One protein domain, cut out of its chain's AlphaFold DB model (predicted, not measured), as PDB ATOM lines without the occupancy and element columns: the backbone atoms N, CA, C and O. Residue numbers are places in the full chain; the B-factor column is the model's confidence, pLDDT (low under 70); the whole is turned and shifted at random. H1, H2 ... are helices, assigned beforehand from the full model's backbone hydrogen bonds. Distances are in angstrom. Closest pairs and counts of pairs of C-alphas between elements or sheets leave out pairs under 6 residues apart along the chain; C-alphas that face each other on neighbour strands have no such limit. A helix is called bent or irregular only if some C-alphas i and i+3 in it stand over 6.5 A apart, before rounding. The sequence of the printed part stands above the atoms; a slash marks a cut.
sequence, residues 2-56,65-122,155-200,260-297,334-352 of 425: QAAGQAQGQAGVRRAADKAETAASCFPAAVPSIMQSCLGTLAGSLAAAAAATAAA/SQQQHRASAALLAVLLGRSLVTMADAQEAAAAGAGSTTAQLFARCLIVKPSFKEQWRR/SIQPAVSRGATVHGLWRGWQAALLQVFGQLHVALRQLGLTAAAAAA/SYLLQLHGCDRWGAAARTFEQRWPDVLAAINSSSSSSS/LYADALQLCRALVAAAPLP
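What this domain is: This is residues 2 to 56, 65 to 122, 155 to 200, 260 to 297 and 334 to 352 of the 425 residues of the protein "MYND-type domain-containing protein" of Tetradesmus obliquus (UniProt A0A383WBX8). Three long helices, H1b, H2 and H6, make an up-and-down bundle, each running against the one before it; the bent H1 carries on past one end of it, and residues 2 to 19 stick out as a free arm. H3 crosses that same end of the bundle, H11 packs across H2 and H6 with H9 beside it, and H10 crosses H6. The printed part has 216 residues with eleven named helices, H1 to H11 in order, no named strand, and the class all helix. It is only just compact, close to loose, with a radius of gyration of the C-alphas of 20.4 A and spans of 70 by 50 by 34 A.

Where its parts are: H1, residues 2 to 56, was assigned as one helix by its hydrogen bonds but is bent: C-alphas 29 and 32 are 6.8 A apart. Its arm H1a, residues 2 to 29, begins at C-alpha 2 (2.919, 22.957, 7.529) and measures 42.6 A; H1b, residues 32 to 56, measures 34.4 A, with a kink of 27 degrees near residue 39. H2, residues 65 to 97, measures 47.3 A. H3 is residues 102 to 112, H4 115 to 122 and H5 155 to 160. H6, residues 166 to 190, measures 36.8 A from C-alpha 166 (25.907, -18.269, 20.139). H7 is residues 195 to 200, H8 260 to 267, H9 269 to 281 and H10 285 to 296. H11, residues 334 to 348, ends at C-alpha 348 (1.881, -13.922, 45.523). H1a and H8 are irregular: C-alphas 25 and 28 are 6.54 A apart, 263 and 266 7.2 A.

How they stand to each other: H1b touches H2 at a shallow tilt of 22 degrees, opposite ways, closest C-alphas Leu 46 and Ala 73, 6.3 A. H6, the hub, touches H1b, closest C-alphas Ala 47 and Ala 187, 4.6 A, and H2, Leu 184 and Ala 77, 6.2 A. H3 touches H1a, closest C-alphas Cys 109 and Ser 25, 5.4 A. H4 is close to H1a but not clearly touching; H5 and H6 are near each other. H10 touches H6, about perpendicular at 76 degrees, closest C-alphas Leu 286 and Gly 182, 6.0 A. H11 touches H2, closest C-alphas Cys 342 and Gly 81, 5.1 A, and H9, Ala 344 and Trp 271, 5.5 A. H7 touches H9, closest C-alphas Ala 195 and Gly 272, 5.3 A; H8 touches H2, Ser 260 and Ala 71, 6.0 A. Every O i to N i+4 pair is within hydrogen-bond range in H2, H3, H4, H6, H7, H9 and H11, against 19 of 24 in H1a, 20 of 21 in H1b, 1 of 2 in H5, 5 of 8 in H10 and 0 of 4 in H8, where 4 of 5 O i to N i+3 pairs are.

The domain as a whole: The C-alphas farthest apart, Ala 3 and Ala 200, are 73.4 A apart. Residues 57 to 64, 123 to 154, 201 to 259 and 298 to 333 are not printed, with C-alpha gaps of 10.4, 21.3, 21.6 and 24.2 A. Of the links printed whole, none is long. Mean pLDDT of the printed part is 82.1; residues 112 to 122 and 155 to 163 are among those under 70.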
ATOM      1  N   GLN A   2       3.186  24.386   7.248       67.00
ATOM      2  CA  GLN A   2       2.919  22.957   7.529       67.00
ATOM      3  C   GLN A   2       4.073  21.993   7.173       67.00
ATOM      4  O   GLN A   2       4.332  21.062   7.930       67.00
ATOM      5  N   ALA A   3       4.822  22.242   6.093       70.25
ATOM      6  CA  ALA A   3       5.929  21.368   5.679       70.25
ATOM      7  C   ALA A   3       7.106  21.330   6.680       70.25
ATOM      8  O   ALA A   3       7.751  20.296   6.845       70.25
ATOM      9  N   ALA A   4       7.358  22.426   7.409       69.94
ATOM     10  CA  ALA A   4       8.429  22.481   8.408       69.94
ATOM     11  C   ALA A   4       8.111  21.636   9.658       69.94
ATOM     12  O   ALA A   4       9.010  21.036  10.245       69.94
ATOM     13  N   GLY A   5       6.829  21.524  10.030       68.69
ATOM     14  CA  GLY A   5       6.393  20.702  11.163       68.69
ATOM     15  C   GLY A   5       6.537  19.195  10.918       68.69
ATOM     16  O   GLY A   5       6.896  18.454  11.832       68.69
ATOM     17  N   GLN A   6       6.330  18.732   9.679       72.38
ATOM     18  CA  GLN A   6       6.479  17.313   9.327       72.38
ATOM     19  C   GLN A   6       7.939  16.836   9.370       72.38
ATOM     20  O   GLN A   6       8.206  15.748   9.885       72.38
ATOM     21  N   ALA A   7       8.891  17.649   8.902       71.38
ATOM     22  CA  ALA A   7      10.313  17.291   8.924       71.38
ATOM     23  C   ALA A   7      10.854  17.129  10.359       71.38
ATOM     24  O   ALA A   7      11.622  16.210  10.651       71.38
ATOM     25  N   GLN A   8      10.400  17.983  11.281       71.38
ATOM     26  CA  GLN A   8      10.818  17.944  12.683       71.38
ATOM     27  C   GLN A   8      10.271  16.707  13.421       71.38
ATOM     28  O   GLN A   8      10.973  16.124  14.249       71.38
ATOM     29  N   GLY A   9       9.060  16.255  13.071       75.31
ATOM     30  CA  GLY A   9       8.483  15.010  13.588       75.31
ATOM     31  C   GLY A   9       9.259  13.765  13.145       75.31
ATOM     32  O   GLY A   9       9.591  12.917  13.972       75.31
ATOM     33  N   GLN A  10       9.628  13.678  11.863       75.50
ATOM     34  CA  GLN A  10      10.370  12.528  11.329       75.50
ATOM     35  C   GLN A  10      11.788  12.406  11.909       75.50
ATOM     36  O   GLN A  10      12.228  11.302  12.233       75.50
ATOM     37  N   ALA A  11      12.487  13.529  12.105       75.00
ATOM     38  CA  ALA A  11      13.801  13.533  12.750       75.00
ATOM     39  C   ALA A  11      13.732  13.059  14.216       75.00
ATOM     40  O   ALA A  11      14.623  12.347  14.683       75.00
ATOM     41  N   GLY A  12      12.659  13.412  14.934       73.75
ATOM     42  CA  GLY A  12      12.414  12.944  16.299       73.75
ATOM     43  C   GLY A  12      12.209  11.431  16.381       73.75
ATOM     44  O   GLY A  12      12.821  10.778  17.226       73.75
ATOM     45  N   VAL A  13      11.405  10.871  15.471       73.12
ATOM     46  CA  VAL A  13      11.138   9.423  15.403       73.12
ATOM     47  C   VAL A  13      12.414   8.637  15.099       73.12
ATOM     48  O   VAL A  13      12.709   7.676  15.805       73.12
ATOM     49  N   ARG A  14      13.221   9.077  14.121       76.56
ATOM     50  CA  ARG A  14      14.508   8.426  13.801       76.56
ATOM     51  C   ARG A  14      15.463   8.437  14.991       76.56
ATOM     52  O   ARG A  14      15.958   7.396  15.392       76.56
ATOM     53  N   ARG A  15      15.621   9.587  15.654       73.19
ATOM     54  CA  ARG A  15      16.503   9.701  16.825       73.19
ATOM     55  C   ARG A  15      16.039   8.851  18.013       73.19
ATOM     56  O   ARG A  15      16.864   8.445  18.829       73.19
ATOM     57  N   ALA A  16      14.733   8.632  18.166       63.72
ATOM     58  CA  ALA A  16      14.196   7.728  19.179       63.72
ATOM     59  C   ALA A  16      14.479   6.259  18.827       63.72
ATOM     60  O   ALA A  16      14.882   5.508  19.714       63.72
ATOM     61  N   ALA A  17      14.349   5.884  17.550       71.62
ATOM     62  CA  ALA A  17      14.704   4.557  17.054       71.62
ATOM     63  C   ALA A  17      16.202   4.258  17.247       71.62
ATOM     64  O   ALA A  17      16.529   3.248  17.860       71.62
ATOM     65  N   ASP A  18      17.096   5.184  16.883       73.25
ATOM     66  CA  ASP A  18      18.550   5.016  17.057       73.25
ATOM     67  C   ASP A  18      18.937   4.826  18.536       73.25
ATOM     68  O   ASP A  18      19.824   4.043  18.888       73.25
ATOM     69  N   LYS A  19      18.260   5.548  19.442       71.38
ATOM     70  CA  LYS A  19      18.459   5.402  20.892       71.38
ATOM     71  C   LYS A  19      17.931   4.072  21.411       71.38
ATOM     72  O   LYS A  19      18.573   3.490  22.281       71.38
ATOM     73  N   ALA A  20      16.782   3.616  20.915       66.62
ATOM     74  CA  ALA A  20      16.214   2.325  21.280       66.62
ATOM     75  C   ALA A  20      17.114   1.178  20.801       66.62
ATOM     76  O   ALA A  20      17.407   0.281  21.583       66.62
ATOM     77  N   GLU A  21      17.638   1.263  19.579       73.44
ATOM     78  CA  GLU A  21      18.603   0.307  19.029       73.44
ATOM     79  C   GLU A  21      19.914   0.311  19.824       73.44
ATOM     80  O   GLU A  21      20.413  -0.738  20.235       73.44
ATOM     81  N   THR A  22      20.439   1.497  20.147       72.06
ATOM     82  CA  THR A  22      21.634   1.615  20.990       72.06
ATOM     83  C   THR A  22      21.394   1.007  22.374       72.06
ATOM     84  O   THR A  22      22.214   0.222  22.844       72.06
ATOM     85  N   ALA A  23      20.268   1.310  23.026       66.50
ATOM     86  CA  ALA A  23      19.921   0.739  24.327       66.50
ATOM     87  C   ALA A  23      19.752  -0.788  24.261       66.50
ATOM     88  O   ALA A  23      20.268  -1.488  25.134       66.50
ATOM     89  N   ALA A  24      19.114  -1.299  23.205       65.62
ATOM     90  CA  ALA A  24      18.963  -2.728  22.948       65.62
ATOM     91  C   ALA A  24      20.314  -3.429  22.737       65.62
ATOM     92  O   ALA A  24      20.455  -4.586  23.114       65.62
ATOM     93  N   SER A  25      21.323  -2.727  22.203       66.69
ATOM     94  CA  SER A  25      22.686  -3.258  22.059       66.69
ATOM     95  C   SER A  25      23.521  -3.193  23.348       66.69
ATOM     96  O   SER A  25      24.357  -4.058  23.597       66.69
ATOM     97  N   CYS A  26      23.312  -2.174  24.188       67.81
ATOM     98  CA  CYS A  26      24.110  -1.969  25.400       67.81
ATOM     99  C   CYS A  26      23.598  -2.786  26.591       67.81
ATOM    100  O   CYS A  26      24.389  -3.223  27.426       67.81
ATOM    101  N   PHE A  27      22.281  -2.988  26.693       70.94
ATOM    102  CA  PHE A  27      21.679  -3.662  27.840       70.94
ATOM    103  C   PHE A  27      22.172  -5.112  28.002       70.94
ATOM    104  O   PHE A  27      22.681  -5.425  29.078       70.94
ATOM    105  N   PRO A  28      22.154  -5.982  26.972       71.62
ATOM    106  CA  PRO A  28      22.577  -7.373  27.139       71.62
ATOM    107  C   PRO A  28      24.071  -7.521  27.454       71.62
ATOM    108  O   PRO A  28      24.450  -8.503  28.081       71.62
ATOM    109  N   ALA A  29      24.906  -6.545  27.077       69.62
ATOM    110  CA  ALA A  29      26.324  -6.519  27.441       69.62
ATOM    111  C   ALA A  29      26.553  -6.119  28.913       69.62
ATOM    112  O   ALA A  29      27.479  -6.614  29.549       69.62
ATOM    113  N   ALA A  30      25.709  -5.243  29.467       72.75
ATOM    114  CA  ALA A  30      25.789  -4.813  30.866       72.75
ATOM    115  C   ALA A  30      25.203  -5.847  31.839       72.75
ATOM    116  O   ALA A  30      25.634  -5.951  32.989       72.75
ATOM    117  N   VAL A  31      24.203  -6.598  31.375       77.81
ATOM    118  CA  VAL A  31      23.420  -7.539  32.179       77.81
ATOM    119  C   VAL A  31      24.283  -8.525  32.974       77.81
ATOM    120  O   VAL A  31      24.042  -8.626  34.173       77.81
ATOM    121  N   PRO A  32      25.298  -9.211  32.414       76.12
ATOM    122  CA  PRO A  32      25.995 -10.226  33.189       76.12
ATOM    123  C   PRO A  32      26.883  -9.605  34.285       76.12
ATOM    124  O   PRO A  32      26.977 -10.170  35.371       76.12
ATOM    125  N   SER A  33      27.420  -8.391  34.092       78.50
ATOM    126  CA  SER A  33      28.072  -7.639  35.183       78.50
ATOM    127  C   SER A  33      27.080  -7.192  36.260       78.50
ATOM    128  O   SER A  33      27.373  -7.309  37.444       78.50
ATOM    129  N   ILE A  34      25.888  -6.716  35.877       79.00
ATOM    130  CA  ILE A  34      24.827  -6.367  36.839       79.00
ATOM    131  C   ILE A  34      24.402  -7.608  37.636       79.00
ATOM    132  O   ILE A  34      24.235  -7.540  38.854       79.00
ATOM    133  N   MET A  35      24.251  -8.751  36.969       81.19
ATOM    134  CA  MET A  35      23.903 -10.011  37.615       81.19
ATOM    135  C   MET A  35      24.969 -10.441  38.612       81.19
ATOM    136  O   MET A  35      24.637 -10.712  39.758       81.19
ATOM    137  N   GLN A  36      26.236 -10.464  38.207       80.38
ATOM    138  CA  GLN A  36      27.307 -10.946  39.065       80.38
ATOM    139  C   GLN A  36      27.566  -9.993  40.238       80.38
ATOM    140  O   GLN A  36      27.508 -10.402  41.396       80.38
ATOM    141  N   SER A  37      27.783  -8.705  39.959       82.12
ATOM    142  CA  SER A  37      28.177  -7.737  40.986       82.12
ATOM    143  C   SER A  37      27.016  -7.311  41.880       82.12
ATOM    144  O   SER A  37      27.195  -7.189  43.089       82.12
ATOM    145  N   CYS A  38      25.826  -7.070  41.321       84.19
ATOM    146  CA  CYS A  38      24.696  -6.572  42.107       84.19
ATOM    147  C   CYS A  38      23.813  -7.713  42.607       84.19
ATOM    148  O   CYS A  38      23.551  -7.797  43.806       84.19
ATOM    149  N   LEU A  39      23.343  -8.586  41.709       86.38
ATOM    150  CA  LEU A  39      22.388  -9.626  42.100       86.38
ATOM    151  C   LEU A  39      23.058 -10.774  42.859       86.38
ATOM    152  O   LEU A  39      22.475 -11.247  43.828       86.38
ATOM    153  N   GLY A  40      24.277 -11.168  42.487       84.25
ATOM    154  CA  GLY A  40      25.064 -12.176  43.201       84.25
ATOM    155  C   GLY A  40      25.362 -11.752  44.637       84.25
ATOM    156  O   GLY A  40      25.014 -12.465  45.576       84.25
ATOM    157  N   THR A  41      25.896 -10.541  44.824       87.50
ATOM    158  CA  THR A  41      26.163  -9.967  46.156       87.50
ATOM    159  C   THR A  41      24.891  -9.833  46.991       87.50
ATOM    160  O   THR A  41      24.883 -10.182  48.174       87.50
ATOM    161  N   LEU A  42      23.795  -9.361  46.384       87.25
ATOM    162  CA  LEU A  42      22.506  -9.248  47.064       87.25
ATOM    163  C   LEU A  42      21.970 -10.621  47.477       87.25
ATOM    164  O   LEU A  42      21.486 -10.766  48.594       87.25
ATOM    165  N   ALA A  43      22.070 -11.623  46.604       86.75
ATOM    166  CA  ALA A  43      21.601 -12.975  46.875       86.75
ATOM    167  C   ALA A  43      22.431 -13.660  47.971       86.75
ATOM    168  O   ALA A  43      21.854 -14.253  48.879       86.75
ATOM    169  N   GLY A  44      23.759 -13.504  47.951       84.94
ATOM    170  CA  GLY A  44      24.637 -13.989  49.019       84.94
ATOM    171  C   GLY A  44      24.349 -13.309  50.362       84.94
ATOM    172  O   GLY A  44      24.193 -13.982  51.379       84.94
ATOM    173  N   SER A  45      24.176 -11.983  50.359       89.25
ATOM    174  CA  SER A  45      23.800 -11.218  51.559       89.25
ATOM    175  C   SER A  45      22.430 -11.637  52.097       89.25
ATOM    176  O   SER A  45      22.237 -11.748  53.306       89.25
ATOM    177  N   LEU A  46      21.475 -11.898  51.201       91.06
ATOM    178  CA  LEU A  46      20.141 -12.378  51.541       91.06
ATOM    179  C   LEU A  46      20.182 -13.783  52.155       91.06
ATOM    180  O   LEU A  46      19.536 -14.006  53.176       91.06
ATOM    181  N   ALA A  47      20.941 -14.711  51.567       87.31
ATOM    182  CA  ALA A  47      21.116 -16.059  52.103       87.31
ATOM    183  C   ALA A  47      21.784 -16.027  53.487       87.31
ATOM    184  O   ALA A  47      21.305 -16.671  54.420       87.31
ATOM    185  N   ALA A  48      22.822 -15.206  53.669       88.69
ATOM    186  CA  ALA A  48      23.459 -15.012  54.972       88.69
ATOM    187  C   ALA A  48      22.485 -14.431  56.014       88.69
ATOM    188  O   ALA A  48      22.407 -14.924  57.141       88.69
ATOM    189  N   ALA A  49      21.692 -13.423  55.637       89.62
ATOM    190  CA  ALA A  49      20.688 -12.827  56.516       89.62
ATOM    191  C   ALA A  49      19.575 -13.822  56.890       89.62
ATOM    192  O   ALA A  49      19.145 -13.867  58.046       89.62
ATOM    193  N   ALA A  50      19.118 -14.639  55.940       89.88
ATOM    194  CA  ALA A  50      18.116 -15.673  56.180       89.88
ATOM    195  C   ALA A  50      18.645 -16.760  57.133       89.88
ATOM    196  O   ALA A  50      17.959 -17.099  58.100       89.88
ATOM    197  N   ALA A  51      19.885 -17.218  56.940       90.31
ATOM    198  CA  ALA A  51      20.549 -18.173  57.823       90.31
ATOM    199  C   ALA A  51      20.714 -17.626  59.252       90.31
ATOM    200  O   ALA A  51      20.355 -18.300  60.216       90.31
ATOM    201  N   ALA A  52      21.175 -16.378  59.395       90.69
ATOM    202  CA  ALA A  52      21.294 -15.719  60.696       90.69
ATOM    203  C   ALA A  52      19.936 -15.615  61.410       90.69
ATOM    204  O   ALA A  52      19.828 -15.847  62.613       90.69
ATOM    205  N   THR A  53      18.875 -15.324  60.655       89.94
ATOM    206  CA  THR A  53      17.527 -15.206  61.216       89.94
ATOM    207  C   THR A  53      16.942 -16.557  61.643       89.94
ATOM    208  O   THR A  53      16.188 -16.617  62.619       89.94
ATOM    209  N   ALA A  54      17.295 -17.637  60.939       87.75
ATOM    210  CA  ALA A  54      16.934 -19.002  61.313       87.75
ATOM    211  C   ALA A  54      17.674 -19.457  62.586       87.75
ATOM    212  O   ALA A  54      17.050 -20.030  63.476       87.75
ATOM    213  N   ALA A  55      18.967 -19.138  62.710       89.44
ATOM    214  CA  ALA A  55      19.776 -19.479  63.883       89.44
ATOM    215  C   ALA A  55      19.342 -18.732  65.159       89.44
ATOM    216  O   ALA A  55      19.406 -19.286  66.253       89.44
ATOM    217  N   ALA A  56      18.846 -17.498  65.030       86.88
ATOM    218  CA  ALA A  56      18.433 -16.668  66.165       86.88
ATOM    219  C   ALA A  56      17.170 -17.160  66.906       86.88
ATOM    220  O   ALA A  56      16.825 -16.602  67.941       86.88
ATOM    221  N   SER A  65      11.900  -8.038  67.021       86.88
ATOM    222  CA  SER A  65      13.104  -7.788  66.216       86.88
ATOM    223  C   SER A  65      13.322  -8.915  65.209       86.88
ATOM    224  O   SER A  65      13.513  -8.677  64.015       86.88
ATOM    225  N   GLN A  66      13.177 -10.165  65.660       88.56
ATOM    226  CA  GLN A  66      13.311 -11.332  64.792       88.56
ATOM    227  C   GLN A  66      12.267 -11.319  63.666       88.56
ATOM    228  O   GLN A  66      12.607 -11.536  62.501       88.56
ATOM    229  N   GLN A  67      11.008 -11.005  63.982       89.06
ATOM    230  CA  GLN A  67       9.954 -10.897  62.974       89.06
ATOM    231  C   GLN A  67      10.261  -9.801  61.942       89.06
ATOM    232  O   GLN A  67      10.051 -10.004  60.744       89.06
ATOM    233  N   GLN A  68      10.804  -8.661  62.378       88.56
ATOM    234  CA  GLN A  68      11.220  -7.580  61.487       88.56
ATOM    235  C   GLN A  68      12.369  -8.002  60.558       88.56
ATOM    236  O   GLN A  68      12.317  -7.700  59.361       88.56
ATOM    237  N   HIS A  69      13.372  -8.724  61.068       89.38
ATOM    238  CA  HIS A  69      14.464  -9.255  60.248       89.38
ATOM    239  C   HIS A  69      13.946 -10.249  59.202       89.38
ATOM    240  O   HIS A  69      14.257 -10.095  58.020       89.38
ATOM    241  N   ARG A  70      13.061 -11.182  59.592       90.88
ATOM    242  CA  ARG A  70      12.421 -12.127  58.654       90.88
ATOM    243  C   ARG A  70      11.633 -11.407  57.569       90.88
ATOM    244  O   ARG A  70      11.781 -11.729  56.395       90.88
ATOM    245  N   ALA A  71      10.816 -10.425  57.946       90.31
ATOM    246  CA  ALA A  71      10.012  -9.665  56.992       90.31
ATOM    247  C   ALA A  71      10.892  -8.859  56.021       90.31
ATOM    248  O   ALA A  71      10.593  -8.790  54.831       90.31
ATOM    249  N   SER A  72      11.998  -8.292  56.510       90.56
ATOM    250  CA  SER A  72      12.956  -7.552  55.678       90.56
ATOM    251  C   SER A  72      13.675  -8.475  54.692       90.56
ATOM    252  O   SER A  72      13.775  -8.149  53.511       90.56
ATOM    253  N   ALA A  73      14.109  -9.656  55.140       91.94
ATOM    254  CA  ALA A  73      14.703 -10.665  54.265       91.94
ATOM    255  C   ALA A  73      13.693 -11.175  53.219       91.94
ATOM    256  O   ALA A  73      14.017 -11.243  52.037       91.94
ATOM    257  N   ALA A  74      12.443 -11.438  53.613       92.56
ATOM    258  CA  ALA A  74      11.378 -11.821  52.685       92.56
ATOM    259  C   ALA A  74      11.127 -10.742  51.615       92.56
ATOM    260  O   ALA A  74      10.991 -11.055  50.433       92.56
ATOM    261  N   LEU A  75      11.124  -9.462  52.002       92.06
ATOM    262  CA  LEU A  75      11.003  -8.341  51.068       92.06
ATOM    263  C   LEU A  75      12.158  -8.308  50.059       92.06
ATOM    264  O   LEU A  75      11.920  -8.152  48.861       92.06
ATOM    265  N   LEU A  76      13.396  -8.479  50.526       92.19
ATOM    266  CA  LEU A  76      14.573  -8.545  49.660       92.19
ATOM    267  C   LEU A  76      14.508  -9.741  48.698       92.19
ATOM    268  O   LEU A  76      14.821  -9.580  47.520       92.19
ATOM    269  N   ALA A  77      14.030 -10.900  49.158       93.50
ATOM    270  CA  ALA A  77      13.818 -12.075  48.316       93.50
ATOM    271  C   ALA A  77      12.810 -11.801  47.187       93.50
ATOM    272  O   ALA A  77      13.071 -12.103  46.024       93.50
ATOM    273  N   VAL A  78      11.685 -11.151  47.502       93.62
ATOM    274  CA  VAL A  78      10.672 -10.768  46.505       93.62
ATOM    275  C   VAL A  78      11.219  -9.733  45.518       93.62
ATOM    276  O   VAL A  78      10.979  -9.842  44.316       93.62
ATOM    277  N   LEU A  79      11.979  -8.741  45.993       91.62
ATOM    278  CA  LEU A  79      12.633  -7.746  45.136       91.62
ATOM    279  C   LEU A  79      13.650  -8.388  44.186       91.62
ATOM    280  O   LEU A  79      13.701  -8.023  43.008       91.62
ATOM    281  N   LEU A  80      14.425  -9.360  44.671       92.94
ATOM    282  CA  LEU A  80      15.362 -10.124  43.857       92.94
ATOM    283  C   LEU A  80      14.619 -10.953  42.802       92.94
ATOM    284  O   LEU A  80      14.907 -10.809  41.616       92.94
ATOM    285  N   GLY A  81      13.598 -11.722  43.198       93.88
ATOM    286  CA  GLY A  81      12.752 -12.480  42.269       93.88
ATOM    287  C   GLY A  81      12.124 -11.593  41.187       93.88
ATOM    288  O   GLY A  81      12.162 -11.922  40.002       93.88
ATOM    289  N   ARG A  82      11.636 -10.405  41.562       93.62
ATOM    290  CA  ARG A  82      11.107  -9.413  40.613       93.62
ATOM    291  C   ARG A  82      12.167  -8.893  39.652       93.62
ATOM    292  O   ARG A  82      11.869  -8.707  38.473       93.62
ATOM    293  N   SER A  83      13.380  -8.656  40.141       90.94
ATOM    294  CA  SER A  83      14.497  -8.176  39.323       90.94
ATOM    295  C   SER A  83      14.905  -9.215  38.275       90.94
ATOM    296  O   SER A  83      15.119  -8.846  37.123       90.94
ATOM    297  N   LEU A  84      14.930 -10.503  38.643       92.00
ATOM    298  CA  LEU A  84      15.211 -11.612  37.722       92.00
ATOM    299  C   LEU A  84      14.164 -11.695  36.602       92.00
ATOM    300  O   LEU A  84      14.527 -11.710  35.428       92.00
ATOM    301  N   VAL A  85      12.873 -11.663  36.954       94.06
ATOM    302  CA  VAL A  85      11.768 -11.674  35.973       94.06
ATOM    303  C   VAL A  85      11.841 -10.459  35.052       94.06
ATOM    304  O   VAL A  85      11.825 -10.602  33.836       94.06
ATOM    305  N   THR A  86      12.007  -9.265  35.625       89.75
ATOM    306  CA  THR A  86      12.102  -8.003  34.871       89.75
ATOM    307  C   THR A  86      13.245  -8.039  33.859       89.75
ATOM    308  O   THR A  86      13.104  -7.549  32.743       89.75
ATOM    309  N   MET A  87      14.388  -8.600  34.250       88.19
ATOM    310  CA  MET A  87      15.558  -8.708  33.388       88.19
ATOM    311  C   MET A  87      15.335  -9.700  32.243       88.19
ATOM    312  O   MET A  87      15.681  -9.380  31.107       88.19
ATOM    313  N   ALA A  88      14.745 -10.863  32.531       90.62
ATOM    314  CA  ALA A  88      14.407 -11.861  31.521       90.62
ATOM    315  C   ALA A  88      13.385 -11.315  30.511       90.62
ATOM    316  O   ALA A  88      13.636 -11.345  29.308       90.62
ATOM    317  N   ASP A  89      12.296 -10.714  30.999       90.00
ATOM    318  CA  ASP A  89      11.254 -10.124  30.156       90.00
ATOM    319  C   ASP A  89      11.813  -8.953  29.318       90.00
ATOM    320  O   ASP A  89      11.473  -8.795  28.146       90.00
ATOM    321  N   ALA A  90      12.716  -8.138  29.882       86.12
ATOM    322  CA  ALA A  90      13.378  -7.057  29.147       86.12
ATOM    323  C   ALA A  90      14.291  -7.581  28.031       86.12
ATOM    324  O   ALA A  90      14.344  -6.985  26.952       86.12
ATOM    325  N   GLN A  91      15.001  -8.686  28.267       85.88
ATOM    326  CA  GLN A  91      15.804  -9.334  27.234       85.88
ATOM    327  C   GLN A  91      14.936  -9.915  26.115       85.88
ATOM    328  O   GLN A  91      15.256  -9.718  24.944       85.88
ATOM    329  N   GLU A  92      13.837 -10.587  26.458       89.81
ATOM    330  CA  GLU A  92      12.894 -11.138  25.481       89.81
ATOM    331  C   GLU A  92      12.248 -10.026  24.640       89.81
ATOM    332  O   GLU A  92      12.239 -10.095  23.411       89.81
ATOM    333  N   ALA A  93      11.809  -8.939  25.280       85.06
ATOM    334  CA  ALA A  93      11.261  -7.774  24.591       85.06
ATOM    335  C   ALA A  93      12.291  -7.100  23.669       85.06
ATOM    336  O   ALA A  93      11.956  -6.700  22.551       85.06
ATOM    337  N   ALA A  94      13.550  -6.990  24.106       83.88
ATOM    338  CA  ALA A  94      14.626  -6.454  23.276       83.88
ATOM    339  C   ALA A  94      14.908  -7.355  22.064       83.88
ATOM    340  O   ALA A  94      15.104  -6.851  20.958       83.88
ATOM    341  N   ALA A  95      14.890  -8.677  22.250       86.75
ATOM    342  CA  ALA A  95      15.096  -9.646  21.179       86.75
ATOM    343  C   ALA A  95      13.971  -9.578  20.138       86.75
ATOM    344  O   ALA A  95      14.247  -9.466  18.939       86.75
ATOM    345  N   ALA A  96      12.718  -9.525  20.606       87.12
ATOM    346  CA  ALA A  96      11.538  -9.344  19.769       87.12
ATOM    347  C   ALA A  96      11.592  -8.027  18.977       87.12
ATOM    348  O   ALA A  96      11.362  -8.027  17.767       87.12
ATOM    349  N   GLY A  97      11.967  -6.918  19.624       82.75
ATOM    350  CA  GLY A  97      12.138  -5.620  18.964       82.75
ATOM    351  C   GLY A  97      13.243  -5.612  17.901       82.75
ATOM    352  O   GLY A  97      13.137  -4.891  16.912       82.75
ATOM    353  N   ALA A  98      14.273  -6.441  18.071       84.38
ATOM    354  CA  ALA A  98      15.355  -6.620  17.107       84.38
ATOM    355  C   ALA A  98      15.051  -7.663  16.011       84.38
ATOM    356  O   ALA A  98      15.897  -7.884  15.142       84.38
ATOM    357  N   GLY A  99      13.887  -8.329  16.051       89.06
ATOM    358  CA  GLY A  99      13.544  -9.410  15.120       89.06
ATOM    359  C   GLY A  99      14.506 -10.601  15.202       89.06
ATOM    360  O   GLY A  99      14.808 -11.224  14.187       89.06
ATOM    361  N   SER A 100      15.039 -10.884  16.392       92.19
ATOM    362  CA  SER A 100      16.049 -11.923  16.626       92.19
ATOM    363  C   SER A 100      15.696 -12.770  17.845       92.19
ATOM    364  O   SER A 100      14.862 -12.378  18.658       92.19
ATOM    365  N   THR A 101      16.332 -13.931  17.999       93.56
ATOM    366  CA  THR A 101      16.197 -14.707  19.242       93.56
ATOM    367  C   THR A 101      17.019 -14.075  20.367       93.56
ATOM    368  O   THR A 101      18.008 -13.383  20.111       93.56
ATOM    369  N   THR A 102      16.666 -14.337  21.629       89.38
ATOM    370  CA  THR A 102      17.404 -13.789  22.783       89.38
ATOM    371  C   THR A 102      18.876 -14.200  22.774       89.38
ATOM    372  O   THR A 102      19.752 -13.370  23.015       89.38
ATOM    373  N   ALA A 103      19.166 -15.441  22.369       89.69
ATOM    374  CA  ALA A 103      20.529 -15.932  22.184       89.69
ATOM    375  C   ALA A 103      21.294 -15.147  21.101       89.69
ATOM    376  O   ALA A 103      22.440 -14.751  21.315       89.69
ATOM    377  N   GLN A 104      20.662 -14.876  19.951       88.94
ATOM    378  CA  GLN A 104      21.268 -14.086  18.873       88.94
ATOM    379  C   GLN A 104      21.527 -12.641  19.300       88.94
ATOM    380  O   GLN A 104      22.612 -12.119  19.038       88.94
ATOM    381  N   LEU A 105      20.562 -12.000  19.969       86.38
ATOM    382  CA  LEU A 105      20.734 -10.649  20.493       86.38
ATOM    383  C   LEU A 105      21.900 -10.606  21.486       86.38
ATOM    384  O   LEU A 105      22.776  -9.751  21.361       86.38
ATOM    385  N   PHE A 106      21.950 -11.550  22.427       85.06
ATOM    386  CA  PHE A 106      23.010 -11.638  23.427       85.06
ATOM    387  C   PHE A 106      24.396 -11.793  22.787       85.06
ATOM    388  O   PHE A 106      25.304 -11.013  23.080       85.06
ATOM    389  N   ALA A 107      24.547 -12.728  21.845       85.00
ATOM    390  CA  ALA A 107      25.808 -12.919  21.136       85.00
ATOM    391  C   ALA A 107      26.219 -11.679  20.327       85.00
ATOM    392  O   ALA A 107      27.381 -11.279  20.377       85.00
ATOM    393  N   ARG A 108      25.277 -11.016  19.640       82.62
ATOM    394  CA  ARG A 108      25.558  -9.751  18.936       82.62
ATOM    395  C   ARG A 108      26.050  -8.675  19.899       82.62
ATOM    396  O   ARG A 108      27.010  -7.986  19.576       82.62
ATOM    397  N   CYS A 109      25.457  -8.550  21.085       80.19
ATOM    398  CA  CYS A 109      25.879  -7.553  22.072       80.19
ATOM    399  C   CYS A 109      27.294  -7.815  22.602       80.19
ATOM    400  O   CYS A 109      28.072  -6.873  22.748       80.19
ATOM    401  N   LEU A 110      27.652  -9.084  22.824       76.06
ATOM    402  CA  LEU A 110      29.001  -9.470  23.246       76.06
ATOM    403  C   LEU A 110      30.056  -9.230  22.159       76.06
ATOM    404  O   LEU A 110      31.160  -8.790  22.468       76.06
ATOM    405  N   ILE A 111      29.713  -9.481  20.892       75.19
ATOM    406  CA  ILE A 111      30.615  -9.240  19.755       75.19
ATOM    407  C   ILE A 111      30.813  -7.738  19.522       75.19
ATOM    408  O   ILE A 111      31.914  -7.299  19.199       75.19
ATOM    409  N   VAL A 112      29.752  -6.937  19.666       68.62
ATOM    410  CA  VAL A 112      29.746  -5.558  19.167       68.62
ATOM    411  C   VAL A 112      30.559  -4.589  20.037       68.62
ATOM    412  O   VAL A 112      31.124  -3.665  19.454       68.62
ATOM    413  N   LYS A 113      30.698  -4.749  21.370       63.03
ATOM    414  CA  LYS A 113      31.453  -3.766  22.196       63.03
ATOM    415  C   LYS A 113      32.073  -4.289  23.511       63.03
ATOM    416  O   LYS A 113      31.380  -4.340  24.525       63.03
ATOM    417  N   PRO A 114      33.410  -4.451  23.578       57.69
ATOM    418  CA  PRO A 114      34.165  -4.481  24.841       57.69
ATOM    419  C   PRO A 114      34.192  -3.118  25.562       57.69
ATOM    420  O   PRO A 114      34.227  -3.054  26.789       57.69
ATOM    421  N   SER A 115      34.120  -2.014  24.810       60.09
ATOM    422  CA  SER A 115      34.325  -0.644  25.316       60.09
ATOM    423  C   SER A 115      33.250  -0.150  26.287       60.09
ATOM    424  O   SER A 115      33.500   0.744  27.096       60.09
ATOM    425  N   PHE A 116      32.054  -0.747  26.261       57.75
ATOM    426  CA  PHE A 116      31.004  -0.413  27.223       57.75
ATOM    427  C   PHE A 116      31.391  -0.832  28.650       57.75
ATOM    428  O   PHE A 116      31.075  -0.115  29.597       57.75
ATOM    429  N   LYS A 117      32.141  -1.933  28.810       56.47
ATOM    430  CA  LYS A 117      32.663  -2.382  30.111       56.47
ATOM    431  C   LYS A 117      33.588  -1.328  30.720       56.47
ATOM    432  O   LYS A 117      33.443  -0.973  31.889       56.47
ATOM    433  N   GLU A 118      34.494  -0.781  29.914       62.50
ATOM    434  CA  GLU A 118      35.421   0.273  30.340       62.50
ATOM    435  C   GLU A 118      34.687   1.567  30.691       62.50
ATOM    436  O   GLU A 118      35.057   2.253  31.644       62.50
ATOM    437  N   GLN A 119      33.615   1.888  29.965       58.53
ATOM    438  CA  GLN A 119      32.828   3.091  30.210       58.53
ATOM    439  C   GLN A 119      31.951   2.969  31.466       58.53
ATOM    440  O   GLN A 119      31.928   3.899  32.270       58.53
ATOM    441  N   TRP A 120      31.306   1.816  31.683       57.22
ATOM    442  CA  TRP A 120      30.528   1.533  32.894       57.22
ATOM    443  C   TRP A 120      31.409   1.526  34.149       57.22
ATOM    444  O   TRP A 120      31.047   2.128  35.163       57.22
ATOM    445  N   ARG A 121      32.602   0.917  34.068       58.00
ATOM    446  CA  ARG A 121      33.575   0.905  35.170       58.00
ATOM    447  C   ARG A 121      33.991   2.320  35.566       58.00
ATOM    448  O   ARG A 121      33.937   2.642  36.746       58.00
ATOM    449  N   ARG A 122      34.300   3.186  34.591       62.69
ATOM    450  CA  ARG A 122      34.631   4.601  34.853       62.69
ATOM    451  C   ARG A 122      33.499   5.364  35.537       62.69
ATOM    452  O   ARG A 122      33.773   6.259  36.326       62.69
ATOM    453  N   SER A 155      38.535 -14.652  31.257       51.34
ATOM    454  CA  SER A 155      38.276 -16.010  30.756       51.34
ATOM    455  C   SER A 155      37.135 -16.100  29.728       51.34
ATOM    456  O   SER A 155      37.164 -16.984  28.869       51.34
ATOM    457  N   ILE A 156      36.170 -15.169  29.730       48.66
ATOM    458  CA  ILE A 156      35.024 -15.177  28.794       48.66
ATOM    459  C   ILE A 156      35.414 -14.607  27.417       48.66
ATOM    460  O   ILE A 156      35.008 -15.143  26.385       48.66
ATOM    461  N   GLN A 157      36.252 -13.565  27.360       48.25
ATOM    462  CA  GLN A 157      36.728 -13.010  26.081       48.25
ATOM    463  C   GLN A 157      37.495 -14.006  25.188       48.25
ATOM    464  O   GLN A 157      37.169 -14.098  24.003       48.25
ATOM    465  N   PRO A 158      38.460 -14.801  25.689       50.00
ATOM    466  CA  PRO A 158      39.145 -15.786  24.862       50.00
ATOM    467  C   PRO A 158      38.248 -16.969  24.482       50.00
ATOM    468  O   PRO A 158      38.648 -17.750  23.625       50.00
ATOM    469  N   ALA A 159      37.058 -17.137  25.074       48.69
ATOM    470  CA  ALA A 159      36.084 -18.137  24.629       48.69
ATOM    471  C   ALA A 159      35.375 -17.706  23.331       48.69
ATOM    472  O   ALA A 159      35.219 -18.519  22.422       48.69
ATOM    473  N   VAL A 160      35.036 -16.418  23.187       54.44
ATOM    474  CA  VAL A 160      34.483 -15.863  21.933       54.44
ATOM    475  C   VAL A 160      35.503 -15.989  20.797       54.44
ATOM    476  O   VAL A 160      35.154 -16.411  19.696       54.44
ATOM    477  N   SER A 161      36.783 -15.745  21.085       55.12
ATOM    478  CA  SER A 161      37.882 -15.945  20.128       55.12
ATOM    479  C   SER A 161      38.170 -17.421  19.808       55.12
ATOM    480  O   SER A 161      38.819 -17.709  18.808       55.12
ATOM    481  N   ARG A 162      37.686 -18.362  20.632       64.06
ATOM    482  CA  ARG A 162      37.858 -19.821  20.473       64.06
ATOM    483  C   ARG A 162      36.647 -20.520  19.840       64.06
ATOM    484  O   ARG A 162      36.528 -21.737  19.934       64.06
ATOM    485  N   GLY A 163      35.760 -19.774  19.181       68.00
ATOM    486  CA  GLY A 163      34.614 -20.355  18.474       68.00
ATOM    487  C   GLY A 163      33.456 -20.757  19.388       68.00
ATOM    488  O   GLY A 163      32.696 -21.661  19.041       68.00
ATOM    489  N   ALA A 164      33.297 -20.103  20.550       76.44
ATOM    490  CA  ALA A 164      32.099 -20.274  21.365       76.44
ATOM    491  C   ALA A 164      30.847 -20.023  20.511       76.44
ATOM    492  O   ALA A 164      30.681 -18.966  19.898       76.44
ATOM    493  N   THR A 165      29.961 -21.015  20.463       87.75
ATOM    494  CA  THR A 165      28.706 -20.892  19.729       87.75
ATOM    495  C   THR A 165      27.812 -19.856  20.413       87.75
ATOM    496  O   THR A 165      27.839 -19.698  21.635       87.75
ATOM    497  N   VAL A 166      26.966 -19.173  19.634       84.69
ATOM    498  CA  VAL A 166      25.907 -18.269  20.139       84.69
ATOM    499  C   VAL A 166      25.115 -18.926  21.277       84.69
ATOM    500  O   VAL A 166      24.805 -18.299  22.287       84.69
ATOM    501  N   HIS A 167      24.852 -20.223  21.127       85.75
ATOM    502  CA  HIS A 167      24.160 -21.046  22.106       85.75
ATOM    503  C   HIS A 167      24.957 -21.244  23.406       85.75
ATOM    504  O   HIS A 167      24.384 -21.185  24.488       85.75
ATOM    505  N   GLY A 168      26.279 -21.426  23.329       84.81
ATOM    506  CA  GLY A 168      27.140 -21.536  24.510       84.81
ATOM    507  C   GLY A 168      27.166 -20.255  25.349       84.81
ATOM    508  O   GLY A 168      27.083 -20.321  26.573       84.81
ATOM    509  N   LEU A 169      27.202 -19.087  24.700       84.81
ATOM    510  CA  LEU A 169      27.144 -17.791  25.391       84.81
ATOM    511  C   LEU A 169      25.798 -17.586  26.095       84.81
ATOM    512  O   LEU A 169      25.761 -17.170  27.252       84.81
ATOM    513  N   TRP A 170      24.701 -17.923  25.415       88.62
ATOM    514  CA  TRP A 170      23.362 -17.888  25.997       88.62
ATOM    515  C   TRP A 170      23.222 -18.826  27.202       88.62
ATOM    516  O   TRP A 170      22.712 -18.419  28.243       88.62
ATOM    517  N   ARG A 171      23.769 -20.044  27.113       88.00
ATOM    518  CA  ARG A 171      23.796 -20.985  28.242       88.00
ATOM    519  C   ARG A 171      24.589 -20.476  29.430       88.00
ATOM    520  O   ARG A 171      24.144 -20.640  30.559       88.00
ATOM    521  N   GLY A 172      25.735 -19.839  29.192       85.19
ATOM    522  CA  GLY A 172      26.503 -19.201  30.264       85.19
ATOM    523  C   GLY A 172      25.674 -18.148  31.003       85.19
ATOM    524  O   GLY A 172      25.696 -18.081  32.229       85.19
ATOM    525  N   TRP A 173      24.874 -17.376  30.266       87.75
ATOM    526  CA  TRP A 173      23.958 -16.406  30.859       87.75
ATOM    527  C   TRP A 173      22.825 -17.062  31.667       87.75
ATOM    528  O   TRP A 173      22.575 -16.654  32.802       87.75
ATOM    529  N   GLN A 174      22.180 -18.105  31.131       91.06
ATOM    530  CA  GLN A 174      21.154 -18.865  31.859       91.06
ATOM    531  C   GLN A 174      21.720 -19.478  33.144       91.06
ATOM    532  O   GLN A 174      21.102 -19.358  34.199       91.06
ATOM    533  N   ALA A 175      22.914 -20.074  33.075       88.25
ATOM    534  CA  ALA A 175      23.602 -20.642  34.230       88.25
ATOM    535  C   ALA A 175      23.877 -19.582  35.309       88.25
ATOM    536  O   ALA A 175      23.620 -19.825  36.486       88.25
ATOM    537  N   ALA A 176      24.310 -18.380  34.918       87.38
ATOM    538  CA  ALA A 176      24.512 -17.280  35.858       87.38
ATOM    539  C   ALA A 176      23.197 -16.823  36.525       87.38
ATOM    540  O   ALA A 176      23.178 -16.538  37.723       87.38
ATOM    541  N   LEU A 177      22.073 -16.783  35.793       91.06
ATOM    542  CA  LEU A 177      20.765 -16.485  36.398       91.06
ATOM    543  C   LEU A 177      20.313 -17.594  37.345       91.06
ATOM    544  O   LEU A 177      19.810 -17.304  38.432       91.06
ATOM    545  N   LEU A 178      20.515 -18.849  36.952       92.31
ATOM    546  CA  LEU A 178      20.209 -20.016  37.771       92.31
ATOM    547  C   LEU A 178      21.028 -20.041  39.063       92.31
ATOM    548  O   LEU A 178      20.499 -20.419  40.103       92.31
ATOM    549  N   GLN A 179      22.271 -19.561  39.037       90.06
ATOM    550  CA  GLN A 179      23.089 -19.410  40.239       90.06
ATOM    551  C   GLN A 179      22.485 -18.396  41.221       90.06
ATOM    552  O   GLN A 179      22.320 -18.701  42.403       90.06
ATOM    553  N   VAL A 180      22.087 -17.211  40.742       91.50
ATOM    554  CA  VAL A 180      21.407 -16.198  41.575       91.50
ATOM    555  C   VAL A 180      20.076 -16.734  42.108       91.50
ATOM    556  O   VAL A 180      19.733 -16.529  43.274       91.50
ATOM    557  N   PHE A 181      19.333 -17.452  41.268       93.75
ATOM    558  CA  PHE A 181      18.090 -18.103  41.656       93.75
ATOM    559  C   PHE A 181      18.303 -19.182  42.727       93.75
ATOM    560  O   PHE A 181      17.524 -19.242  43.674       93.75
ATOM    561  N   GLY A 182      19.358 -19.994  42.632       92.06
ATOM    562  CA  GLY A 182      19.694 -21.004  43.638       92.06
ATOM    563  C   GLY A 182      19.857 -20.388  45.029       92.06
ATOM    564  O   GLY A 182      19.243 -20.851  45.990       92.06
ATOM    565  N   GLN A 183      20.576 -19.265  45.114       91.88
ATOM    566  CA  GLN A 183      20.745 -18.500  46.354       91.88
ATOM    567  C   GLN A 183      19.420 -17.915  46.870       91.88
ATOM    568  O   GLN A 183      19.108 -18.021  48.058       91.88
ATOM    569  N   LEU A 184      18.598 -17.351  45.976       94.06
ATOM    570  CA  LEU A 184      17.248 -16.893  46.312       94.06
ATOM    571  C   LEU A 184      16.398 -18.039  46.883       94.06
ATOM    572  O   LEU A 184      15.736 -17.868  47.905       94.06
ATOM    573  N   HIS A 185      16.430 -19.212  46.253       93.25
ATOM    574  CA  HIS A 185      15.658 -20.375  46.673       93.25
ATOM    575  C   HIS A 185      16.094 -20.887  48.054       93.25
ATOM    576  O   HIS A 185      15.247 -21.152  48.908       93.25
ATOM    577  N   VAL A 186      17.404 -20.956  48.317       91.12
ATOM    578  CA  VAL A 186      17.946 -21.291  49.646       91.12
ATOM    579  C   VAL A 186      17.442 -20.313  50.704       91.12
ATOM    580  O   VAL A 186      16.935 -20.747  51.741       91.12
ATOM    581  N   ALA A 187      17.500 -19.008  50.429       92.50
ATOM    582  CA  ALA A 187      16.999 -17.997  51.352       92.50
ATOM    583  C   ALA A 187      15.490 -18.154  51.620       92.50
ATOM    584  O   ALA A 187      15.057 -18.098  52.771       92.50
ATOM    585  N   LEU A 188      14.680 -18.415  50.588       92.75
ATOM    586  CA  LEU A 188      13.238 -18.655  50.740       92.75
ATOM    587  C   LEU A 188      12.944 -19.884  51.615       92.75
ATOM    588  O   LEU A 188      12.050 -19.823  52.464       92.75
ATOM    589  N   ARG A 189      13.711 -20.973  51.460       91.38
ATOM    590  CA  ARG A 189      13.601 -22.168  52.317       91.38
ATOM    591  C   ARG A 189      13.959 -21.853  53.767       91.38
ATOM    592  O   ARG A 189      13.196 -22.202  54.662       91.38
ATOM    593  N   GLN A 190      15.069 -21.153  54.001       90.56
ATOM    594  CA  GLN A 190      15.517 -20.759  55.346       90.56
ATOM    595  C   GLN A 190      14.525 -19.828  56.050       90.56
ATOM    596  O   GLN A 190      14.337 -19.910  57.262       90.56
ATOM    597  N   LEU A 191      13.835 -18.970  55.295       90.38
ATOM    598  CA  LEU A 191      12.782 -18.110  55.837       90.38
ATOM    599  C   LEU A 191      11.487 -18.870  56.158       90.38
ATOM    600  O   LEU A 191      10.629 -18.312  56.850       90.38
ATOM    601  N   GLY A 192      11.350 -20.125  55.720       91.62
ATOM    602  CA  GLY A 192      10.132 -20.920  55.865       91.62
ATOM    603  C   GLY A 192       9.031 -20.515  54.884       91.62
ATOM    604  O   GLY A 192       7.854 -20.717  55.162       91.62
ATOM    605  N   LEU A 193       9.397 -19.897  53.758       90.12
ATOM    606  CA  LEU A 193       8.439 -19.418  52.759       90.12
ATOM    607  C   LEU A 193       8.137 -20.470  51.687       90.12
ATOM    608  O   LEU A 193       7.286 -20.225  50.840       90.12
ATOM    609  N   THR A 194       8.797 -21.629  51.705       87.25
ATOM    610  CA  THR A 194       8.494 -22.751  50.805       87.25
ATOM    611  C   THR A 194       7.617 -23.800  51.492       87.25
ATOM    612  O   THR A 194       7.671 -23.997  52.707       87.25
ATOM    613  N   ALA A 195       6.800 -24.498  50.700       72.75
ATOM    614  CA  ALA A 195       5.848 -25.492  51.197       72.75
ATOM    615  C   ALA A 195       6.527 -26.653  51.945       72.75
ATOM    616  O   ALA A 195       5.989 -27.123  52.944       72.75
ATOM    617  N   ALA A 196       7.719 -27.084  51.512       68.06
ATOM    618  CA  ALA A 196       8.485 -28.119  52.204       68.06
ATOM    619  C   ALA A 196       8.841 -27.717  53.646       68.06
ATOM    620  O   ALA A 196       8.750 -28.537  54.556       68.06
ATOM    621  N   ALA A 197       9.189 -26.446  53.873       63.41
ATOM    622  CA  ALA A 197       9.502 -25.946  55.207       63.41
ATOM    623  C   ALA A 197       8.246 -25.844  56.087       63.41
ATOM    624  O   ALA A 197       8.293 -26.202  57.261       63.41
ATOM    625  N   ALA A 198       7.113 -25.418  55.518       65.25
ATOM    626  CA  ALA A 198       5.837 -25.374  56.231       65.25
ATOM    627  C   ALA A 198       5.340 -26.779  56.613       65.25
ATOM    628  O   ALA A 198       4.910 -26.988  57.744       65.25
ATOM    629  N   ALA A 199       5.457 -27.756  55.707       71.56
ATOM    630  CA  ALA A 199       5.103 -29.148  55.976       71.56
ATOM    631  C   ALA A 199       6.017 -29.782  57.037       71.56
ATOM    632  O   ALA A 199       5.523 -30.456  57.935       71.56
ATOM    633  N   ALA A 200       7.328 -29.523  56.986       68.19
ATOM    634  CA  ALA A 200       8.270 -29.988  58.004       68.19
ATOM    635  C   ALA A 200       8.006 -29.347  59.379       68.19
ATOM    636  O   ALA A 200       8.038 -30.040  60.392       68.19
ATOM    637  N   SER A 260       4.506  -7.543  57.203       79.25
ATOM    638  CA  SER A 260       4.159  -8.803  57.877       79.25
ATOM    639  C   SER A 260       3.358  -9.762  56.990       79.25
ATOM    640  O   SER A 260       3.502 -10.972  57.135       79.25
ATOM    641  N   TYR A 261       2.595  -9.250  56.018       83.69
ATOM    642  CA  TYR A 261       1.897 -10.073  55.024       83.69
ATOM    643  C   TYR A 261       2.861 -10.924  54.171       83.69
ATOM    644  O   TYR A 261       2.482 -11.999  53.721       83.69
ATOM    645  N   LEU A 262       4.125 -10.508  53.996       87.81
ATOM    646  CA  LEU A 262       5.137 -11.314  53.299       87.81
ATOM    647  C   LEU A 262       5.483 -12.594  54.063       87.81
ATOM    648  O   LEU A 262       5.851 -13.597  53.461       87.81
ATOM    649  N   LEU A 263       5.327 -12.593  55.389       86.31
ATOM    650  CA  LEU A 263       5.507 -13.802  56.190       86.31
ATOM    651  C   LEU A 263       4.359 -14.796  55.981       86.31
ATOM    652  O   LEU A 263       4.536 -15.982  56.237       86.31
ATOM    653  N   GLN A 264       3.211 -14.338  55.471       87.31
ATOM    654  CA  GLN A 264       2.046 -15.165  55.150       87.31
ATOM    655  C   GLN A 264       2.099 -15.747  53.729       87.31
ATOM    656  O   GLN A 264       1.144 -16.391  53.307       87.31
ATOM    657  N   LEU A 265       3.208 -15.580  52.990       86.75
ATOM    658  CA  LEU A 265       3.346 -16.151  51.642       86.75
ATOM    659  C   LEU A 265       3.159 -17.670  51.614       86.75
ATOM    660  O   LEU A 265       2.648 -18.197  50.630       86.75
ATOM    661  N   HIS A 266       3.500 -18.366  52.701       86.19
ATOM    662  CA  HIS A 266       3.267 -19.805  52.842       86.19
ATOM    663  C   HIS A 266       1.777 -20.192  52.765       86.19
ATOM    664  O   HIS A 266       1.469 -21.315  52.386       86.19
ATOM    665  N   GLY A 267       0.860 -19.270  53.085       86.75
ATOM    666  CA  GLY A 267      -0.587 -19.464  52.964       86.75
ATOM    667  C   GLY A 267      -1.147 -19.174  51.567       86.75
ATOM    668  O   GLY A 267      -2.347 -19.302  51.355       86.75
ATOM    669  N   CYS A 268      -0.317 -18.758  50.604       92.25
ATOM    670  CA  CYS A 268      -0.754 -18.551  49.227       92.25
ATOM    671  C   CYS A 268      -0.691 -19.869  48.439       92.25
ATOM    672  O   CYS A 268       0.389 -20.289  48.015       92.25
ATOM    673  N   ASP A 269      -1.850 -20.477  48.167       91.06
ATOM    674  CA  ASP A 269      -1.960 -21.761  47.451       91.06
ATOM    675  C   ASP A 269      -1.223 -21.769  46.109       91.06
ATOM    676  O   ASP A 269      -0.542 -22.734  45.764       91.06
ATOM    677  N   ARG A 270      -1.316 -20.665  45.357       91.50
ATOM    678  CA  ARG A 270      -0.676 -20.536  44.043       91.50
ATOM    679  C   ARG A 270       0.848 -20.581  44.141       91.50
ATOM    680  O   ARG A 270       1.490 -21.244  43.329       91.50
ATOM    681  N   TRP A 271       1.422 -19.884  45.119       94.00
ATOM    682  CA  TRP A 271       2.863 -19.913  45.371       94.00
ATOM    683  C   TRP A 271       3.305 -21.282  45.890       94.00
ATOM    684  O   TRP A 271       4.244 -21.865  45.353       94.00
ATOM    685  N   GLY A 272       2.585 -21.839  46.869       93.00
ATOM    686  CA  GLY A 272       2.886 -23.157  47.425       93.00
ATOM    687  C   GLY A 272       2.796 -24.286  46.392       93.00
ATOM    688  O   GLY A 272       3.587 -25.226  46.437       93.00
ATOM    689  N   ALA A 273       1.864 -24.207  45.437       93.12
ATOM    690  CA  ALA A 273       1.781 -25.139  44.314       93.12
ATOM    691  C   ALA A 273       2.990 -25.006  43.377       93.12
ATOM    692  O   ALA A 273       3.658 -26.004  43.120       93.12
ATOM    693  N   ALA A 274       3.321 -23.785  42.939       95.06
ATOM    694  CA  ALA A 274       4.464 -23.544  42.057       95.06
ATOM    695  C   ALA A 274       5.792 -24.000  42.685       95.06
ATOM    696  O   ALA A 274       6.587 -24.662  42.021       95.06
ATOM    697  N   ALA A 275       6.004 -23.707  43.973       93.81
ATOM    698  CA  ALA A 275       7.193 -24.136  44.708       93.81
ATOM    699  C   ALA A 275       7.305 -25.666  44.782       93.81
ATOM    700  O   ALA A 275       8.371 -26.206  44.509       93.81
ATOM    701  N   ARG A 276       6.205 -26.378  45.070       92.94
ATOM    702  CA  ARG A 276       6.208 -27.852  45.098       92.94
ATOM    703  C   ARG A 276       6.480 -28.458  43.730       92.94
ATOM    704  O   ARG A 276       7.276 -29.383  43.648       92.94
ATOM    705  N   THR A 277       5.846 -27.948  42.673       94.56
ATOM    706  CA  THR A 277       6.094 -28.424  41.306       94.56
ATOM    707  C   THR A 277       7.562 -28.248  40.928       94.56
ATOM    708  O   THR A 277       8.162 -29.172  40.388       94.56
ATOM    709  N   PHE A 278       8.156 -27.101  41.269       94.44
ATOM    710  CA  PHE A 278       9.572 -26.849  41.027       94.44
ATOM    711  C   PHE A 278      10.476 -27.812  41.819       94.44
ATOM    712  O   PHE A 278      11.338 -28.463  41.236       94.44
ATOM    713  N   GLU A 279      10.253 -27.957  43.130       92.31
ATOM    714  CA  GLU A 279      11.052 -28.832  44.003       92.31
ATOM    715  C   GLU A 279      10.935 -30.320  43.629       92.31
ATOM    716  O   GLU A 279      11.919 -31.049  43.715       92.31
ATOM    717  N   GLN A 280       9.754 -30.778  43.198       92.31
ATOM    718  CA  GLN A 280       9.536 -32.159  42.750       92.31
ATOM    719  C   GLN A 280      10.248 -32.464  41.435       92.31
ATOM    720  O   GLN A 280      10.701 -33.586  41.229       92.31
ATOM    721  N   ARG A 281      10.319 -31.476  40.543       93.94
ATOM    722  CA  ARG A 281      10.933 -31.638  39.230       93.94
ATOM    723  C   ARG A 281      12.456 -31.552  39.281       93.94
ATOM    724  O   ARG A 281      13.120 -32.253  38.526       93.94
ATOM    725  N   TRP A 282      12.995 -30.737  40.189       93.44
ATOM    726  CA  TRP A 282      14.421 -30.404  40.254       93.44
ATOM    727  C   TRP A 282      15.058 -30.659  41.638       93.44
ATOM    728  O   TRP A 282      15.669 -29.743  42.200       93.44
ATOM    729  N   PRO A 283      14.947 -31.875  42.216       87.56
ATOM    730  CA  PRO A 283      15.407 -32.143  43.582       87.56
ATOM    731  C   PRO A 283      16.931 -32.010  43.744       87.56
ATOM    732  O   PRO A 283      17.396 -31.380  44.696       87.56
ATOM    733  N   ASP A 284      17.705 -32.535  42.791       86.50
ATOM    734  CA  ASP A 284      19.172 -32.618  42.891       86.50
ATOM    735  C   ASP A 284      19.882 -31.392  42.306       86.50
ATOM    736  O   ASP A 284      20.974 -31.005  42.726       86.50
ATOM    737  N   VAL A 285      19.239 -30.740  41.341       83.81
ATOM    738  CA  VAL A 285      19.831 -29.649  40.562       83.81
ATOM    739  C   VAL A 285      20.109 -28.421  41.426       83.81
ATOM    740  O   VAL A 285      21.151 -27.780  41.292       83.81
ATOM    741  N   LEU A 286      19.224 -28.114  42.375       78.25
ATOM    742  CA  LEU A 286      19.446 -27.020  43.319       78.25
ATOM    743  C   LEU A 286      20.634 -27.282  44.250       78.25
ATOM    744  O   LEU A 286      21.366 -26.349  44.585       78.25
ATOM    745  N   ALA A 287      20.836 -28.534  44.666       81.81
ATOM    746  CA  ALA A 287      22.004 -28.905  45.455       81.81
ATOM    747  C   ALA A 287      23.280 -28.733  44.618       81.81
ATOM    748  O   ALA A 287      24.222 -28.089  45.077       81.81
ATOM    749  N   ALA A 288      23.263 -29.190  43.363       84.19
ATOM    750  CA  ALA A 288      24.389 -29.059  42.442       84.19
ATOM    751  C   ALA A 288      24.778 -27.591  42.178       84.19
ATOM    752  O   ALA A 288      25.948 -27.242  42.325       84.19
ATOM    753  N   ILE A 289      23.813 -26.708  41.875       81.81
ATOM    754  CA  ILE A 289      24.062 -25.270  41.637       81.81
ATOM    755  C   ILE A 289      24.742 -24.613  42.850       81.81
ATOM    756  O   ILE A 289      25.667 -23.804  42.707       81.81
ATOM    757  N   ASN A 290      24.305 -24.974  44.058       75.69
ATOM    758  CA  ASN A 290      24.880 -24.440  45.287       75.69
ATOM    759  C   ASN A 290      26.285 -24.996  45.550       75.69
ATOM    760  O   ASN A 290      27.171 -24.232  45.928       75.69
ATOM    761  N   SER A 291      26.521 -26.285  45.289       83.12
ATOM    762  CA  SER A 291      27.842 -26.906  45.433       83.12
ATOM    763  C   SER A 291      28.874 -26.336  44.458       83.12
ATOM    764  O   SER A 291      30.012 -26.094  44.853       83.12
ATOM    765  N   SER A 292      28.489 -26.048  43.210       78.25
ATOM    766  CA  SER A 292      29.398 -25.457  42.216       78.25
ATOM    767  C   SER A 292      29.866 -24.049  42.593       78.25
ATOM    768  O   SER A 292      30.972 -23.650  42.235       78.25
ATOM    769  N   SER A 293      29.057 -23.305  43.350       69.06
ATOM    770  CA  SER A 293      29.401 -21.944  43.778       69.06
ATOM    771  C   SER A 293      30.583 -21.920  44.755       69.06
ATOM    772  O   SER A 293      31.359 -20.970  44.749       69.06
ATOM    773  N   SER A 294      30.753 -22.966  45.569       71.06
ATOM    774  CA  SER A 294      31.849 -23.053  46.543       71.06
ATOM    775  C   SER A 294      33.200 -23.387  45.903       71.06
ATOM    776  O   SER A 294      34.237 -23.029  46.452       71.06
ATOM    777  N   SER A 295      33.205 -24.056  44.746       68.25
ATOM    778  CA  SER A 295      34.437 -24.495  44.074       68.25
ATOM    779  C   SER A 295      35.100 -23.398  43.238       68.25
ATOM    780  O   SER A 295      36.319 -23.403  43.081       68.25
ATOM    781  N   SER A 296      34.331 -22.437  42.718       57.50
ATOM    782  CA  SER A 296      34.882 -21.361  41.880       57.50
ATOM    783  C   SER A 296      35.718 -20.350  42.672       57.50
ATOM    784  O   SER A 296      36.647 -19.766  42.121       57.50
ATOM    785  N   SER A 297      35.458 -20.174  43.973       52.19
ATOM    786  CA  SER A 297      36.190 -19.212  44.812       52.19
ATOM    787  C   SER A 297      37.583 -19.684  45.249       52.19
ATOM    788  O   SER A 297      38.400 -18.859  45.642       52.19
ATOM    789  N   LEU A 334      14.985 -26.099  33.105       93.75
ATOM    790  CA  LEU A 334      15.243 -25.629  34.460       93.75
ATOM    791  C   LEU A 334      15.179 -24.100  34.554       93.75
ATOM    792  O   LEU A 334      14.584 -23.550  35.482       93.75
ATOM    793  N   TYR A 335      15.777 -23.401  33.586       94.31
ATOM    794  CA  TYR A 335      15.724 -21.946  33.493       94.31
ATOM    795  C   TYR A 335      14.289 -21.426  33.359       94.31
ATOM    796  O   TYR A 335      13.889 -20.506  34.083       94.31
ATOM    797  N   ALA A 336      13.501 -22.022  32.461       95.38
ATOM    798  CA  ALA A 336      12.106 -21.645  32.259       95.38
ATOM    799  C   ALA A 336      11.268 -21.864  33.530       95.38
ATOM    800  O   ALA A 336      10.517 -20.973  33.940       95.38
ATOM    801  N   ASP A 337      11.449 -23.004  34.198       95.88
ATOM    802  CA  ASP A 337      10.751 -23.333  35.440       95.88
ATOM    803  C   ASP A 337      11.159 -22.415  36.601       95.88
ATOM    804  O   ASP A 337      10.305 -21.967  37.372       95.88
ATOM    805  N   ALA A 338      12.444 -22.067  36.708       95.69
ATOM    806  CA  ALA A 338      12.951 -21.153  37.729       95.69
ATOM    807  C   ALA A 338      12.364 -19.743  37.563       95.69
ATOM    808  O   ALA A 338      11.933 -19.110  38.534       95.69
ATOM    809  N   LEU A 339      12.275 -19.250  36.322       96.25
ATOM    810  CA  LEU A 339      11.581 -17.997  36.028       96.25
ATOM    811  C   LEU A 339      10.094 -18.077  36.359       96.25
ATOM    812  O   LEU A 339       9.540 -17.125  36.912       96.25
ATOM    813  N   GLN A 340       9.441 -19.195  36.046       96.81
ATOM    814  CA  GLN A 340       8.028 -19.381  36.351       96.81
ATOM    815  C   GLN A 340       7.770 -19.382  37.861       96.81
ATOM    816  O   GLN A 340       6.801 -18.766  38.318       96.81
ATOM    817  N   LEU A 341       8.673 -19.976  38.648       95.75
ATOM    818  CA  LEU A 341       8.633 -19.883  40.102       95.75
ATOM    819  C   LEU A 341       8.788 -18.427  40.569       95.75
ATOM    820  O   LEU A 341       7.975 -17.951  41.361       95.75
ATOM    821  N   CYS A 342       9.764 -17.680  40.042       96.56
ATOM    822  CA  CYS A 342       9.919 -16.256  40.364       96.56
ATOM    823  C   CYS A 342       8.664 -15.435  40.014       96.56
ATOM    824  O   CYS A 342       8.255 -14.576  40.794       96.56
ATOM    825  N   ARG A 343       8.006 -15.709  38.880       95.50
ATOM    826  CA  ARG A 343       6.737 -15.056  38.510       95.50
ATOM    827  C   ARG A 343       5.626 -15.376  39.510       95.50
ATOM    828  O   ARG A 343       4.885 -14.474  39.895       95.50
ATOM    829  N   ALA A 344       5.532 -16.625  39.970       95.50
ATOM    830  CA  ALA A 344       4.582 -17.015  41.011       95.50
ATOM    831  C   ALA A 344       4.867 -16.308  42.348       95.50
ATOM    832  O   ALA A 344       3.927 -15.826  42.979       95.50
ATOM    833  N   LEU A 345       6.142 -16.174  42.740       94.81
ATOM    834  CA  LEU A 345       6.553 -15.427  43.934       94.81
ATOM    835  C   LEU A 345       6.100 -13.969  43.858       94.81
ATOM    836  O   LEU A 345       5.454 -13.465  44.772       94.81
ATOM    837  N   VAL A 346       6.415 -13.294  42.751       93.62
ATOM    838  CA  VAL A 346       6.075 -11.880  42.540       93.62
ATOM    839  C   VAL A 346       4.560 -11.674  42.519       93.62
ATOM    840  O   VAL A 346       4.075 -10.683  43.058       93.62
ATOM    841  N   ALA A 347       3.809 -12.617  41.945       90.50
ATOM    842  CA  ALA A 347       2.350 -12.576  41.935       90.50
ATOM    843  C   ALA A 347       1.736 -12.795  43.330       90.50
ATOM    844  O   ALA A 347       0.725 -12.176  43.654       90.50
ATOM    845  N   ALA A 348       2.332 -13.659  44.156       91.38
ATOM    846  CA  ALA A 348       1.881 -13.922  45.523       91.38
ATOM    847  C   ALA A 348       2.284 -12.817  46.511       91.38
ATOM    848  O   ALA A 348       1.618 -12.616  47.526       91.38
ATOM    849  N   ALA A 349       3.355 -12.085  46.200       90.56
ATOM    850  CA  ALA A 349       3.910 -11.013  47.012       90.56
ATOM    851  C   ALA A 349       3.831  -9.655  46.292       90.56
ATOM    852  O   ALA A 349       4.873  -9.055  46.000       90.56
ATOM    853  N   PRO A 350       2.625  -9.124  46.009       81.62
ATOM    854  CA  PRO A 350       2.518  -7.794  45.433       81.62
ATOM    855  C   PRO A 350       3.181  -6.804  46.391       81.62
ATOM    856  O   PRO A 350       2.819  -6.692  47.566       81.62
ATOM    857  N   LEU A 351       4.215  -6.118  45.909       79.56
ATOM    858  CA  LEU A 351       4.901  -5.102  46.695       79.56
ATOM    859  C   LEU A 351       3.953  -3.906  46.850       79.56
ATOM    860  O   LEU A 351       3.514  -3.376  45.823       79.56
ATOM    861  N   PRO A 352       3.616  -3.452  48.074       68.12
ATOM    862  CA  PRO A 352       2.787  -2.286  48.281       68.12
ATOM    863  C   PRO A 352       3.403  -1.118  47.541       68.12
ATOM    864  O   PRO A 352       4.560  -0.731  47.728       68.12
TER     865      PRO A 352